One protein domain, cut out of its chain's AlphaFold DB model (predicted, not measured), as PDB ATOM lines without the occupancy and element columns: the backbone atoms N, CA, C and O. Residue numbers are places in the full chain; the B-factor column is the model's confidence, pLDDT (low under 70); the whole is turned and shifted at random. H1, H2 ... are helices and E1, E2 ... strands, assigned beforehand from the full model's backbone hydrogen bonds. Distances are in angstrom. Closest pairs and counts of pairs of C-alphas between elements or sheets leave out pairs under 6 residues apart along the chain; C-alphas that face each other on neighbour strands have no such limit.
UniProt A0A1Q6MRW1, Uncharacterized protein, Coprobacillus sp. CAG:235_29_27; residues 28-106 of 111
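This is residues 28 to 106 of the 111 residues of an uncharacterized protein of Coprobacillus sp. CAG:235_29_27 (UniProt A0A1Q6MRW1). Two helices, H1 and H3, pack slantwise beside a tiny antiparallel sheet, E1 and E2; from E2 the long H4 leads away, and residues 99 to 106 stick out. The 79 printed residues, mostly helix, hold four named helices and two strands, in the order H1 H2 E1 H3 E2 H4. The whole is compact, with a radius of gyration of the C-alphas of 12.4 A, yet elongated, 47 by 26 by 21 A.

Look first at E1, residues 57 to 59, and E2, residues 84 to 86, antiparallel neighbours: N 58 and O 85 are within hydrogen-bond range, 2.9 A. H1, residues 28 to 46, touches H3, residues 60 to 70, at a steep tilt of 41 degrees, the same way; their closest C-alphas, Ser 41 and Ala 66, are 4.9 A apart. H2, residues 49 to 52, touches H1's residues 40 to 44 alone, closest at C-alphas 52 and 43, 6.4 A. H1 and H4, residues 87 to 104, are apart. Every O i to N i+4 pair in H1, H3 and H4 is within range; H2 is too short for one.

Find C-alpha 28 at (-16.901, 37.066, 15.226), where H1 begins its 26.6 A. H4 runs 25.7 A to C-alpha 104 at (7.224, 35.119, 51.888).

The printed part has no cut. Residues 71 to 83 make the long link from H3 to E2. Confidence is under 70 at residues 28 to 30, 80 to 81 and 102 to 106.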
ATOM      1  N   ILE A  28     -16.576  38.165  14.298       59.59
ATOM      2  CA  ILE A  28     -16.901  37.066  15.226       59.59
ATOM      3  C   ILE A  28     -15.728  36.822  16.177       59.59
ATOM      4  O   ILE A  28     -15.935  36.674  17.376       59.59
ATOM      5  N   LEU A  29     -14.490  36.858  15.671       61.72
ATOM      6  CA  LEU A  29     -13.296  36.711  16.508       61.72
ATOM      7  C   LEU A  29     -13.160  37.862  17.521       61.72
ATOM      8  O   LEU A  29     -12.882  37.620  18.693       61.72
ATOM      9  N   LYS A  30     -13.406  39.109  17.094       68.56
ATOM     10  CA  LYS A  30     -13.444  40.276  17.992       68.56
ATOM     11  C   LYS A  30     -14.556  40.157  19.042       68.56
ATOM     12  O   LYS A  30     -14.306  40.453  20.206       68.56
ATOM     13  N   SER A  31     -15.742  39.691  18.649       77.50
ATOM     14  CA  SER A  31     -16.866  39.454  19.569       77.50
ATOM     15  C   SER A  31     -16.537  38.362  20.595       77.50
ATOM     16  O   SER A  31     -16.755  38.550  21.789       77.50
ATOM     17  N   GLN A  32     -15.906  37.268  20.161       78.88
ATOM     18  CA  GLN A  32     -15.483  36.175  21.037       78.88
ATOM     19  C   GLN A  32     -14.433  36.628  22.060       78.88
ATOM     20  O   GLN A  32     -14.570  36.338  23.245       78.88
ATOM     21  N   ARG A  33     -13.427  37.400  21.635       81.31
ATOM     22  CA  ARG A  33     -12.420  37.963  22.547       81.31
ATOM     23  C   ARG A  33     -13.033  38.936  23.550       81.31
ATOM     24  O   ARG A  33     -12.712  38.890  24.732       81.31
ATOM     25  N   LEU A  34     -13.956  39.791  23.106       82.94
ATOM     26  CA  LEU A  34     -14.679  40.685  24.009       82.94
ATOM     27  C   LEU A  34     -15.522  39.897  25.021       82.94
ATOM     28  O   LEU A  34     -15.530  40.230  26.205       82.94
ATOM     29  N   LYS A  35     -16.190  38.831  24.572       84.94
ATOM     30  CA  LYS A  35     -16.945  37.925  25.438       84.94
ATOM     31  C   LYS A  35     -16.045  37.270  26.484       84.94
ATOM     32  O   LYS A  35     -16.401  37.275  27.658       84.94
ATOM     33  N   GLU A  36     -14.868  36.784  26.092       86.69
ATOM     34  CA  GLU A  36     -13.868  36.252  27.024       86.69
ATOM     35  C   GLU A  36     -13.470  37.294  28.071       86.69
ATOM     36  O   GLU A  36     -13.573  37.012  29.260       86.69
ATOM     37  N   VAL A  37     -13.095  38.510  27.653       84.88
ATOM     38  CA  VAL A  37     -12.734  39.601  28.578       84.88
ATOM     39  C   VAL A  37     -13.849  39.843  29.594       84.88
ATOM     40  O   VAL A  37     -13.583  39.922  30.793       84.88
ATOM     41  N   VAL A  38     -15.101  39.935  29.134       84.56
ATOM     42  CA  VAL A  38     -16.261  40.191  29.997       84.56
ATOM     43  C   VAL A  38     -16.497  39.043  30.977       84.56
ATOM     44  O   VAL A  38     -16.641  39.293  32.173       84.56
ATOM     45  N   GLU A  39     -16.526  37.798  30.506       85.88
ATOM     46  CA  GLU A  39     -16.758  36.624  31.354       85.88
ATOM     47  C   GLU A  39     -15.654  36.447  32.404       85.88
ATOM     48  O   GLU A  39     -15.947  36.188  33.574       85.88
ATOM     49  N   ILE A  40     -14.390  36.618  32.005       86.44
ATOM     50  CA  ILE A  40     -13.234  36.505  32.901       86.44
ATOM     51  C   ILE A  40     -13.286  37.619  33.948       86.44
ATOM     52  O   ILE A  40     -13.231  37.327  35.141       86.44
ATOM     53  N   SER A  41     -13.489  38.872  33.526       84.62
ATOM     54  CA  SER A  41     -13.560  40.025  34.437       84.62
ATOM     55  C   SER A  41     -14.694  39.871  35.450       84.62
ATOM     56  O   SER A  41     -14.516  40.125  36.638       84.62
ATOM     57  N   GLN A  42     -15.872  39.420  35.004       83.56
ATOM     58  CA  GLN A  42     -16.998  39.163  35.901       83.56
ATOM     59  C   GLN A  42     -16.681  38.069  36.917       83.56
ATOM     60  O   GLN A  42     -17.039  38.215  38.084       83.56
ATOM     61  N   SER A  43     -16.026  36.993  36.487       84.94
ATOM     62  CA  SER A  43     -15.686  35.876  37.370       84.94
ATOM     63  C   SER A  43     -14.611  36.282  38.387       84.94
ATOM     64  O   SER A  43     -14.761  35.992  39.569       84.94
ATOM     65  N   MET A  44     -13.593  37.045  37.967       82.88
ATOM     66  CA  MET A  44     -12.572  37.629  38.850       82.88
ATOM     67  C   MET A  44     -13.186  38.579  39.889       82.88
ATOM     68  O   MET A  44     -12.909  38.448  41.077       82.88
ATOM     69  N   LEU A  45     -14.081  39.485  39.476       81.31
ATOM     70  CA  LEU A  45     -14.753  40.419  40.392       81.31
ATOM     71  C   LEU A  45     -15.702  39.725  41.373       81.31
ATOM     72  O   LEU A  45     -15.842  40.165  42.510       81.31
ATOM     73  N   LYS A  46     -16.382  38.662  40.929       82.06
ATOM     74  CA  LYS A  46     -17.267  37.855  41.780       82.06
ATOM     75  C   LYS A  46     -16.511  36.870  42.658       82.06
ATOM     76  O   LYS A  46     -17.147  36.229  43.488       82.06
ATOM     77  N   VAL A  47     -15.193  36.740  42.477       76.19
ATOM     78  CA  VAL A  47     -14.386  35.736  43.174       76.19
ATOM     79  C   VAL A  47     -14.921  34.315  42.871       76.19
ATOM     80  O   VAL A  47     -14.857  33.402  43.689       76.19
ATOM     81  N   ASP A  48     -15.486  34.122  41.669       80.56
ATOM     82  CA  ASP A  48     -16.054  32.851  41.203       80.56
ATOM     83  C   ASP A  48     -14.942  31.955  40.649       80.56
ATOM     84  O   ASP A  48     -14.705  31.837  39.443       80.56
ATOM     85  N   TYR A  49     -14.218  31.338  41.576       72.38
ATOM     86  CA  TYR A  49     -13.083  30.486  41.254       72.38
ATOM     87  C   TYR A  49     -13.474  29.184  40.556       72.38
ATOM     88  O   TYR A  49     -12.675  28.644  39.793       72.38
ATOM     89  N   GLU A  50     -14.691  28.686  40.771       78.69
ATOM     90  CA  GLU A  50     -15.191  27.499  40.077       78.69
ATOM     91  C   GLU A  50     -15.440  27.809  38.594       78.69
ATOM     92  O   GLU A  50     -15.028  27.050  37.714       78.69
ATOM     93  N   GLY A  51     -16.012  28.982  38.302       79.06
ATOM     94  CA  GLY A  51     -16.137  29.509  36.946       79.06
ATOM     95  C   GLY A  51     -14.786  29.723  36.260       79.06
ATOM     96  O   GLY A  51     -14.637  29.386  35.081       79.06
ATOM     97  N   LEU A  52     -13.791  30.221  37.001       79.06
ATOM     98  CA  LEU A  52     -12.436  30.472  36.499       79.06
ATOM     99  C   LEU A  52     -11.614  29.187  36.274       79.06
ATOM    100  O   LEU A  52     -10.749  29.169  35.403       79.06
ATOM    101  N   ARG A  53     -11.891  28.101  37.006       78.50
ATOM    102  CA  ARG A  53     -11.210  26.794  36.878       78.50
ATOM    103  C   ARG A  53     -11.772  25.896  35.775       78.50
ATOM    104  O   ARG A  53     -11.373  24.740  35.643       78.50
ATOM    105  N   LYS A  54     -12.691  26.396  34.949       83.38
ATOM    106  CA  LYS A  54     -13.187  25.631  33.802       83.38
ATOM    107  C   LYS A  54     -12.057  25.400  32.802       83.38
ATOM    108  O   LYS A  54     -11.412  26.339  32.341       83.38
ATOM    109  N   ASN A  55     -11.845  24.135  32.445       81.88
ATOM    110  CA  ASN A  55     -10.844  23.729  31.466       81.88
ATOM    111  C   ASN A  55     -11.256  24.202  30.062       81.88
ATOM    112  O   ASN A  55     -12.018  23.527  29.367       81.88
ATOM    113  N   ARG A  56     -10.793  25.389  29.665       86.06
ATOM    114  CA  ARG A  56     -11.024  25.966  28.337       86.06
ATOM    115  C   ARG A  56      -9.803  26.741  27.861       86.06
ATOM    116  O   ARG A  56      -9.112  27.368  28.665       86.06
ATOM    117  N   MET A  57      -9.586  26.712  26.551       87.62
ATOM    118  CA  MET A  57      -8.618  27.581  25.889       87.62
ATOM    119  C   MET A  57      -9.229  28.968  25.711       87.62
ATOM    120  O   MET A  57     -10.386  29.084  25.300       87.62
ATOM    121  N   ILE A  58      -8.465  30.002  26.038       87.06
ATOM    122  CA  ILE A  58      -8.839  31.409  25.863       87.06
ATOM    123  C   ILE A  58      -7.671  32.169  25.248       87.06
ATOM    124  O   ILE A  58      -6.522  31.745  25.373       87.06
ATOM    125  N   CYS A  59      -7.939  33.313  24.624       86.88
ATOM    126  CA  CYS A  59      -6.862  34.160  24.131       86.88
ATOM    127  C   CYS A  59      -6.092  34.788  25.306       86.88
ATOM    128  O   CYS A  59      -6.691  35.393  26.202       86.88
ATOM    129  N   ALA A  60      -4.761  34.684  25.282       85.25
ATOM    130  CA  ALA A  60      -3.886  35.234  26.319       85.25
ATOM    131  C   ALA A  60      -4.102  36.746  26.495       85.25
ATOM    132  O   ALA A  60      -4.158  37.265  27.610       85.25
ATOM    133  N   GLU A  61      -4.306  37.457  25.384       84.06
ATOM    134  CA  GLU A  61      -4.562  38.896  25.381       84.06
ATOM    135  C   GLU A  61      -5.914  39.244  26.032       84.06
ATOM    136  O   GLU A  61      -5.999  40.220  26.775       84.06
ATOM    137  N   SER A  62      -6.959  38.424  25.834       87.06
ATOM    138  CA  SER A  62      -8.247  38.596  26.529       87.06
ATOM    139  C   SER A  62      -8.075  38.503  28.051       87.06
ATOM    140  O   SER A  62      -8.662  39.284  28.798       87.06
ATOM    141  N   PHE A  63      -7.246  37.569  28.517       86.62
ATOM    142  CA  PHE A  63      -6.984  37.375  29.940       86.62
ATOM    143  C   PHE A  63      -6.156  38.521  30.542       86.62
ATOM    144  O   PHE A  63      -6.517  39.032  31.600       86.62
ATOM    145  N   LYS A  64      -5.120  39.005  29.834       85.69
ATOM    146  CA  LYS A  64      -4.341  40.199  30.230       85.69
ATOM    147  C   LYS A  64      -5.232  41.437  30.370       85.69
ATOM    148  O   LYS A  64      -5.136  42.168  31.351       85.69
ATOM    149  N   ILE A  65      -6.130  41.662  29.412       86.19
ATOM    150  CA  ILE A  65      -7.066  42.793  29.456       86.19
ATOM    151  C   ILE A  65      -8.023  42.667  30.647       86.19
ATOM    152  O   ILE A  65      -8.252  43.652  31.349       86.19
ATOM    153  N   ALA A  66      -8.565  41.471  30.899       86.62
ATOM    154  CA  ALA A  66      -9.423  41.236  32.057       86.62
ATOM    155  C   ALA A  66      -8.691  41.535  33.375       86.62
ATOM    156  O   ALA A  66      -9.231  42.250  34.213       86.62
ATOM    157  N   ALA A  67      -7.438  41.090  33.504       85.38
ATOM    158  CA  ALA A  67      -6.595  41.358  34.667       85.38
ATOM    159  C   ALA A  67      -6.414  42.857  34.938       85.38
ATOM    160  O   ALA A  67      -6.569  43.315  36.071       85.38
ATOM    161  N   ILE A  68      -6.157  43.640  33.883       80.62
ATOM    162  CA  ILE A  68      -6.052  45.101  33.973       80.62
ATOM    163  C   ILE A  68      -7.373  45.700  34.474       80.62
ATOM    164  O   ILE A  68      -7.362  46.544  35.369       80.62
ATOM    165  N   PHE A  69      -8.514  45.252  33.936       82.44
ATOM    166  CA  PHE A  69      -9.832  45.745  34.349       82.44
ATOM    167  C   PHE A  69     -10.174  45.431  35.803       82.44
ATOM    168  O   PHE A  69     -10.878  46.211  36.447       82.44
ATOM    169  N   THR A  70      -9.711  44.297  36.318       79.12
ATOM    170  CA  THR A  70      -9.994  43.856  37.686       79.12
ATOM    171  C   THR A  70      -8.904  44.232  38.677       79.12
ATOM    172  O   THR A  70      -9.026  43.886  39.850       79.12
ATOM    173  N   HIS A  71      -7.871  44.960  38.236       83.31
ATOM    174  CA  HIS A  71      -6.683  45.273  39.032       83.31
ATOM    175  C   HIS A  71      -6.036  44.019  39.636       83.31
ATOM    176  O   HIS A  71      -5.565  44.027  40.772       83.31
ATOM    177  N   THR A  72      -6.055  42.920  38.886       82.00
ATOM    178  CA  THR A  72      -5.413  41.667  39.274       82.00
ATOM    179  C   THR A  72      -3.981  41.677  38.764       82.00
ATOM    180  O   THR A  72      -3.754  41.858  37.568       82.00
ATOM    181  N   ASP A  73      -3.021  41.484  39.666       82.88
ATOM    182  CA  ASP A  73      -1.612  41.388  39.291       82.88
ATOM    183  C   ASP A  73      -1.348  40.035  38.623       82.88
ATOM    184  O   ASP A  73      -1.388  38.988  39.271       82.88
ATOM    185  N   ILE A  74      -1.138  40.062  37.307       80.81
ATOM    186  CA  ILE A  74      -0.847  38.889  36.484       80.81
ATOM    187  C   ILE A  74       0.452  39.161  35.735       80.81
ATOM    188  O   ILE A  74       0.564  40.150  35.007       80.81
ATOM    189  N   LYS A  75       1.423  38.264  35.891       79.50
ATOM    190  CA  LYS A  75       2.723  38.321  35.218       79.50
ATOM    191  C   LYS A  75       2.717  37.346  34.043       79.50
ATOM    192  O   LYS A  75       1.923  36.410  33.999       79.50
ATOM    193  N   GLU A  76       3.611  37.543  33.076       77.94
ATOM    194  CA  GLU A  76       3.666  36.671  31.891       77.94
ATOM    195  C   GLU A  76       3.959  35.206  32.224       77.94
ATOM    196  O   GLU A  76       3.462  34.314  31.547       77.94
ATOM    197  N   GLU A  77       4.701  34.952  33.298       77.88
ATOM    198  CA  GLU A  77       4.951  33.610  33.836       77.88
ATOM    199  C   GLU A  77       3.674  32.863  34.269       77.88
ATOM    200  O   GLU A  77       3.664  31.635  34.228       77.88
ATOM    201  N   ASP A  78       2.588  33.572  34.614       76.06
ATOM    202  CA  ASP A  78       1.279  32.955  34.901       76.06
ATOM    203  C   ASP A  78       0.541  32.530  33.623       76.06
ATOM    204  O   ASP A  78      -0.473  31.837  33.673       76.06
ATOM    205  N   LEU A  79       0.993  33.010  32.462       77.75
ATOM    206  CA  LEU A  79       0.325  32.862  31.175       77.75
ATOM    207  C   LEU A  79       1.074  31.851  30.317       77.75
ATOM    208  O   LEU A  79       1.543  32.159  29.222       77.75
ATOM    209  N   LEU A  80       1.191  30.621  30.822       67.50
ATOM    210  CA  LEU A  80       1.795  29.536  30.059       67.50
ATOM    211  C   LEU A  80       0.943  29.193  28.827       67.50
ATOM    212  O   LEU A  80      -0.117  28.573  28.924       67.50
ATOM    213  N   GLY A  81       1.450  29.577  27.658       63.16
ATOM    214  CA  GLY A  81       0.825  29.349  26.354       63.16
ATOM    215  C   GLY A  81       0.807  30.651  25.564       63.16
ATOM    216  O   GLY A  81       0.326  31.651  26.072       63.16
ATOM    217  N   GLY A  82       1.380  30.650  24.358       75.81
ATOM    218  CA  GLY A  82       1.607  31.859  23.552       75.81
ATOM    219  C   GLY A  82       0.352  32.716  23.329       75.81
ATOM    220  O   GLY A  82       0.024  33.578  24.135       75.81
ATOM    221  N   ASP A  83      -0.348  32.514  22.212       83.44
ATOM    222  CA  ASP A  83      -1.541  33.320  21.889       83.44
ATOM    223  C   ASP A  83      -2.818  32.803  22.573       83.44
ATOM    224  O   ASP A  83      -3.785  33.549  22.771       83.44
ATOM    225  N   GLU A  84      -2.819  31.526  22.953       87.19
ATOM    226  CA  GLU A  84      -3.910  30.850  23.645       87.19
ATOM    227  C   GLU A  84      -3.382  30.188  24.922       87.19
ATOM    228  O   GLU A  84      -2.354  29.509  24.905       87.19
ATOM    229  N   ILE A  85      -4.118  30.353  26.021       89.00
ATOM    230  CA  ILE A  85      -3.795  29.782  27.330       89.00
ATOM    231  C   ILE A  85      -4.917  28.873  27.809       89.00
ATOM    232  O   ILE A  85      -6.098  29.099  27.529       89.00
ATOM    233  N   ASN A  86      -4.546  27.864  28.591       88.75
ATOM    234  CA  ASN A  86      -5.514  27.104  29.360       88.75
ATOM    235  C   ASN A  86      -5.888  27.891  30.618       88.75
ATOM    236  O   ASN A  86      -5.058  28.094  31.506       88.75
ATOM    237  N   MET A  87      -7.150  28.299  30.705       86.19
ATOM    238  CA  MET A  87      -7.627  29.155  31.787       86.19
ATOM    239  C   MET A  87      -7.463  28.522  33.176       86.19
ATOM    240  O   MET A  87      -7.066  29.205  34.116       86.19
ATOM    241  N   CYS A  88      -7.716  27.217  33.310       86.31
ATOM    242  CA  CYS A  88      -7.583  26.527  34.591       86.31
ATOM    243  C   CYS A  88      -6.126  26.509  35.068       86.31
ATOM    244  O   CYS A  88      -5.868  26.730  36.249       86.31
ATOM    245  N   VAL A  89      -5.184  26.268  34.152       87.12
ATOM    246  CA  VAL A  89      -3.747  26.224  34.462       87.12
ATOM    247  C   VAL A  89      -3.236  27.608  34.852       87.12
ATOM    248  O   VAL A  89      -2.618  27.743  35.904       87.12
ATOM    249  N   ALA A  90      -3.560  28.636  34.062       86.50
ATOM    250  CA  ALA A  90      -3.134  30.010  34.334       86.50
ATOM    251  C   ALA A  90      -3.651  30.515  35.692       86.50
ATOM    252  O   ALA A  90      -2.926  31.134  36.468       86.50
ATOM    253  N   MET A  91      -4.905  30.197  36.022       84.06
ATOM    254  CA  MET A  91      -5.478  30.547  37.320       84.06
ATOM    255  C   MET A  91      -4.807  29.793  38.469       84.06
ATOM    256  O   MET A  91      -4.535  30.397  39.501       84.06
ATOM    257  N   ASP A  92      -4.528  28.495  38.320       85.81
ATOM    258  CA  ASP A  92      -3.860  27.721  39.372       85.81
ATOM    259  C   ASP A  92      -2.449  28.253  39.660       85.81
ATOM    260  O   ASP A  92      -2.073  28.418  40.819       85.81
ATOM    261  N   GLN A  93      -1.712  28.634  38.615       85.38
ATOM    262  CA  GLN A  93      -0.397  29.265  38.732       85.38
ATOM    263  C   GLN A  93      -0.460  30.612  39.443       85.38
ATOM    264  O   GLN A  93       0.279  30.826  40.406       85.38
ATOM    265  N   LEU A  94      -1.402  31.467  39.041       84.50
ATOM    266  CA  LEU A  94      -1.647  32.745  39.697       84.50
ATOM    267  C   LEU A  94      -1.937  32.558  41.197       84.50
ATOM    268  O   LEU A  94      -1.369  33.258  42.035       84.50
ATOM    269  N   PHE A  95      -2.780  31.585  41.566       81.25
ATOM    270  CA  PHE A  95      -3.077  31.303  42.976       81.25
ATOM    271  C   PHE A  95      -1.873  30.780  43.746       81.25
ATOM    272  O   PHE A  95      -1.673  31.180  44.894       81.25
ATOM    273  N   GLN A  96      -1.091  29.885  43.146       83.94
ATOM    274  CA  GLN A  96       0.124  29.379  43.776       83.94
ATOM    275  C   GLN A  96       1.120  30.507  44.019       83.94
ATOM    276  O   GLN A  96       1.668  30.606  45.114       83.94
ATOM    277  N   ARG A  97       1.295  31.416  43.054       84.62
ATOM    278  CA  ARG A  97       2.157  32.578  43.256       84.62
ATOM    279  C   ARG A  97       1.635  33.486  44.360       84.62
ATOM    280  O   ARG A  97       2.396  33.787  45.268       84.62
ATOM    281  N   MET A  98       0.357  33.871  44.336       80.19
ATOM    282  CA  MET A  98      -0.213  34.726  45.388       80.19
ATOM    283  C   MET A  98      -0.076  34.092  46.781       80.19
ATOM    284  O   MET A  98       0.172  34.791  47.761       80.19
ATOM    285  N   ARG A  99      -0.196  32.760  46.879       82.31
ATOM    286  CA  ARG A  99       0.062  32.017  48.119       82.31
ATOM    287  C   ARG A  99       1.528  32.129  48.549       82.31
ATOM    288  O   ARG A  99       1.775  32.454  49.705       82.31
ATOM    289  N   ASN A 100       2.469  31.882  47.641       81.25
ATOM    290  CA  ASN A 100       3.908  31.940  47.921       81.25
ATOM    291  C   ASN A 100       4.370  33.369  48.263       81.25
ATOM    292  O   ASN A 100       5.195  33.565  49.153       81.25
ATOM    293  N   GLU A 101       3.812  34.384  47.600       74.31
ATOM    294  CA  GLU A 101       4.047  35.795  47.918       74.31
ATOM    295  C   GLU A 101       3.497  36.125  49.314       74.31
ATOM    296  O   GLU A 101       4.223  36.667  50.141       74.31
ATOM    297  N   GLY A 102       2.275  35.697  49.646       69.69
ATOM    298  CA  GLY A 102       1.721  35.855  50.997       69.69
ATOM    299  C   GLY A 102       2.544  35.163  52.095       69.69
ATOM    300  O   GLY A 102       2.709  35.715  53.183       69.69
ATOM    301  N   GLU A 103       3.099  33.984  51.805       64.88
ATOM    302  CA  GLU A 103       3.961  33.226  52.722       64.88
ATOM    303  C   GLU A 103       5.337  33.889  52.906       64.88
ATOM    304  O   GLU A 103       5.830  33.997  54.027       64.88
ATOM    305  N   SER A 104       5.930  34.419  51.832       61.53
ATOM    306  CA  SER A 104       7.224  35.119  51.888       61.53
ATOM    307  C   SER A 104       7.162  36.485  52.583       61.53
ATOM    308  O   SER A 104       8.164  36.928  53.143       61.53
ATOM    309  N   ILE A 105       5.987  37.124  52.627       60.53
ATOM    310  CA  ILE A 105       5.736  38.356  53.399       60.53
ATOM    311  C   ILE A 105       5.545  38.051  54.906       60.53
ATOM    312  O   ILE A 105       5.412  38.962  55.721       60.53
ATOM    313  N   GLY A 106       5.584  36.777  55.317       50.84
ATOM    314  CA  GLY A 106       5.504  36.389  56.725       50.84
ATOM    315  C   GLY A 106       4.089  36.438  57.302       50.84
ATOM    316  O   GLY A 106       3.936  36.529  58.520       50.84
TER     317      GLY A 106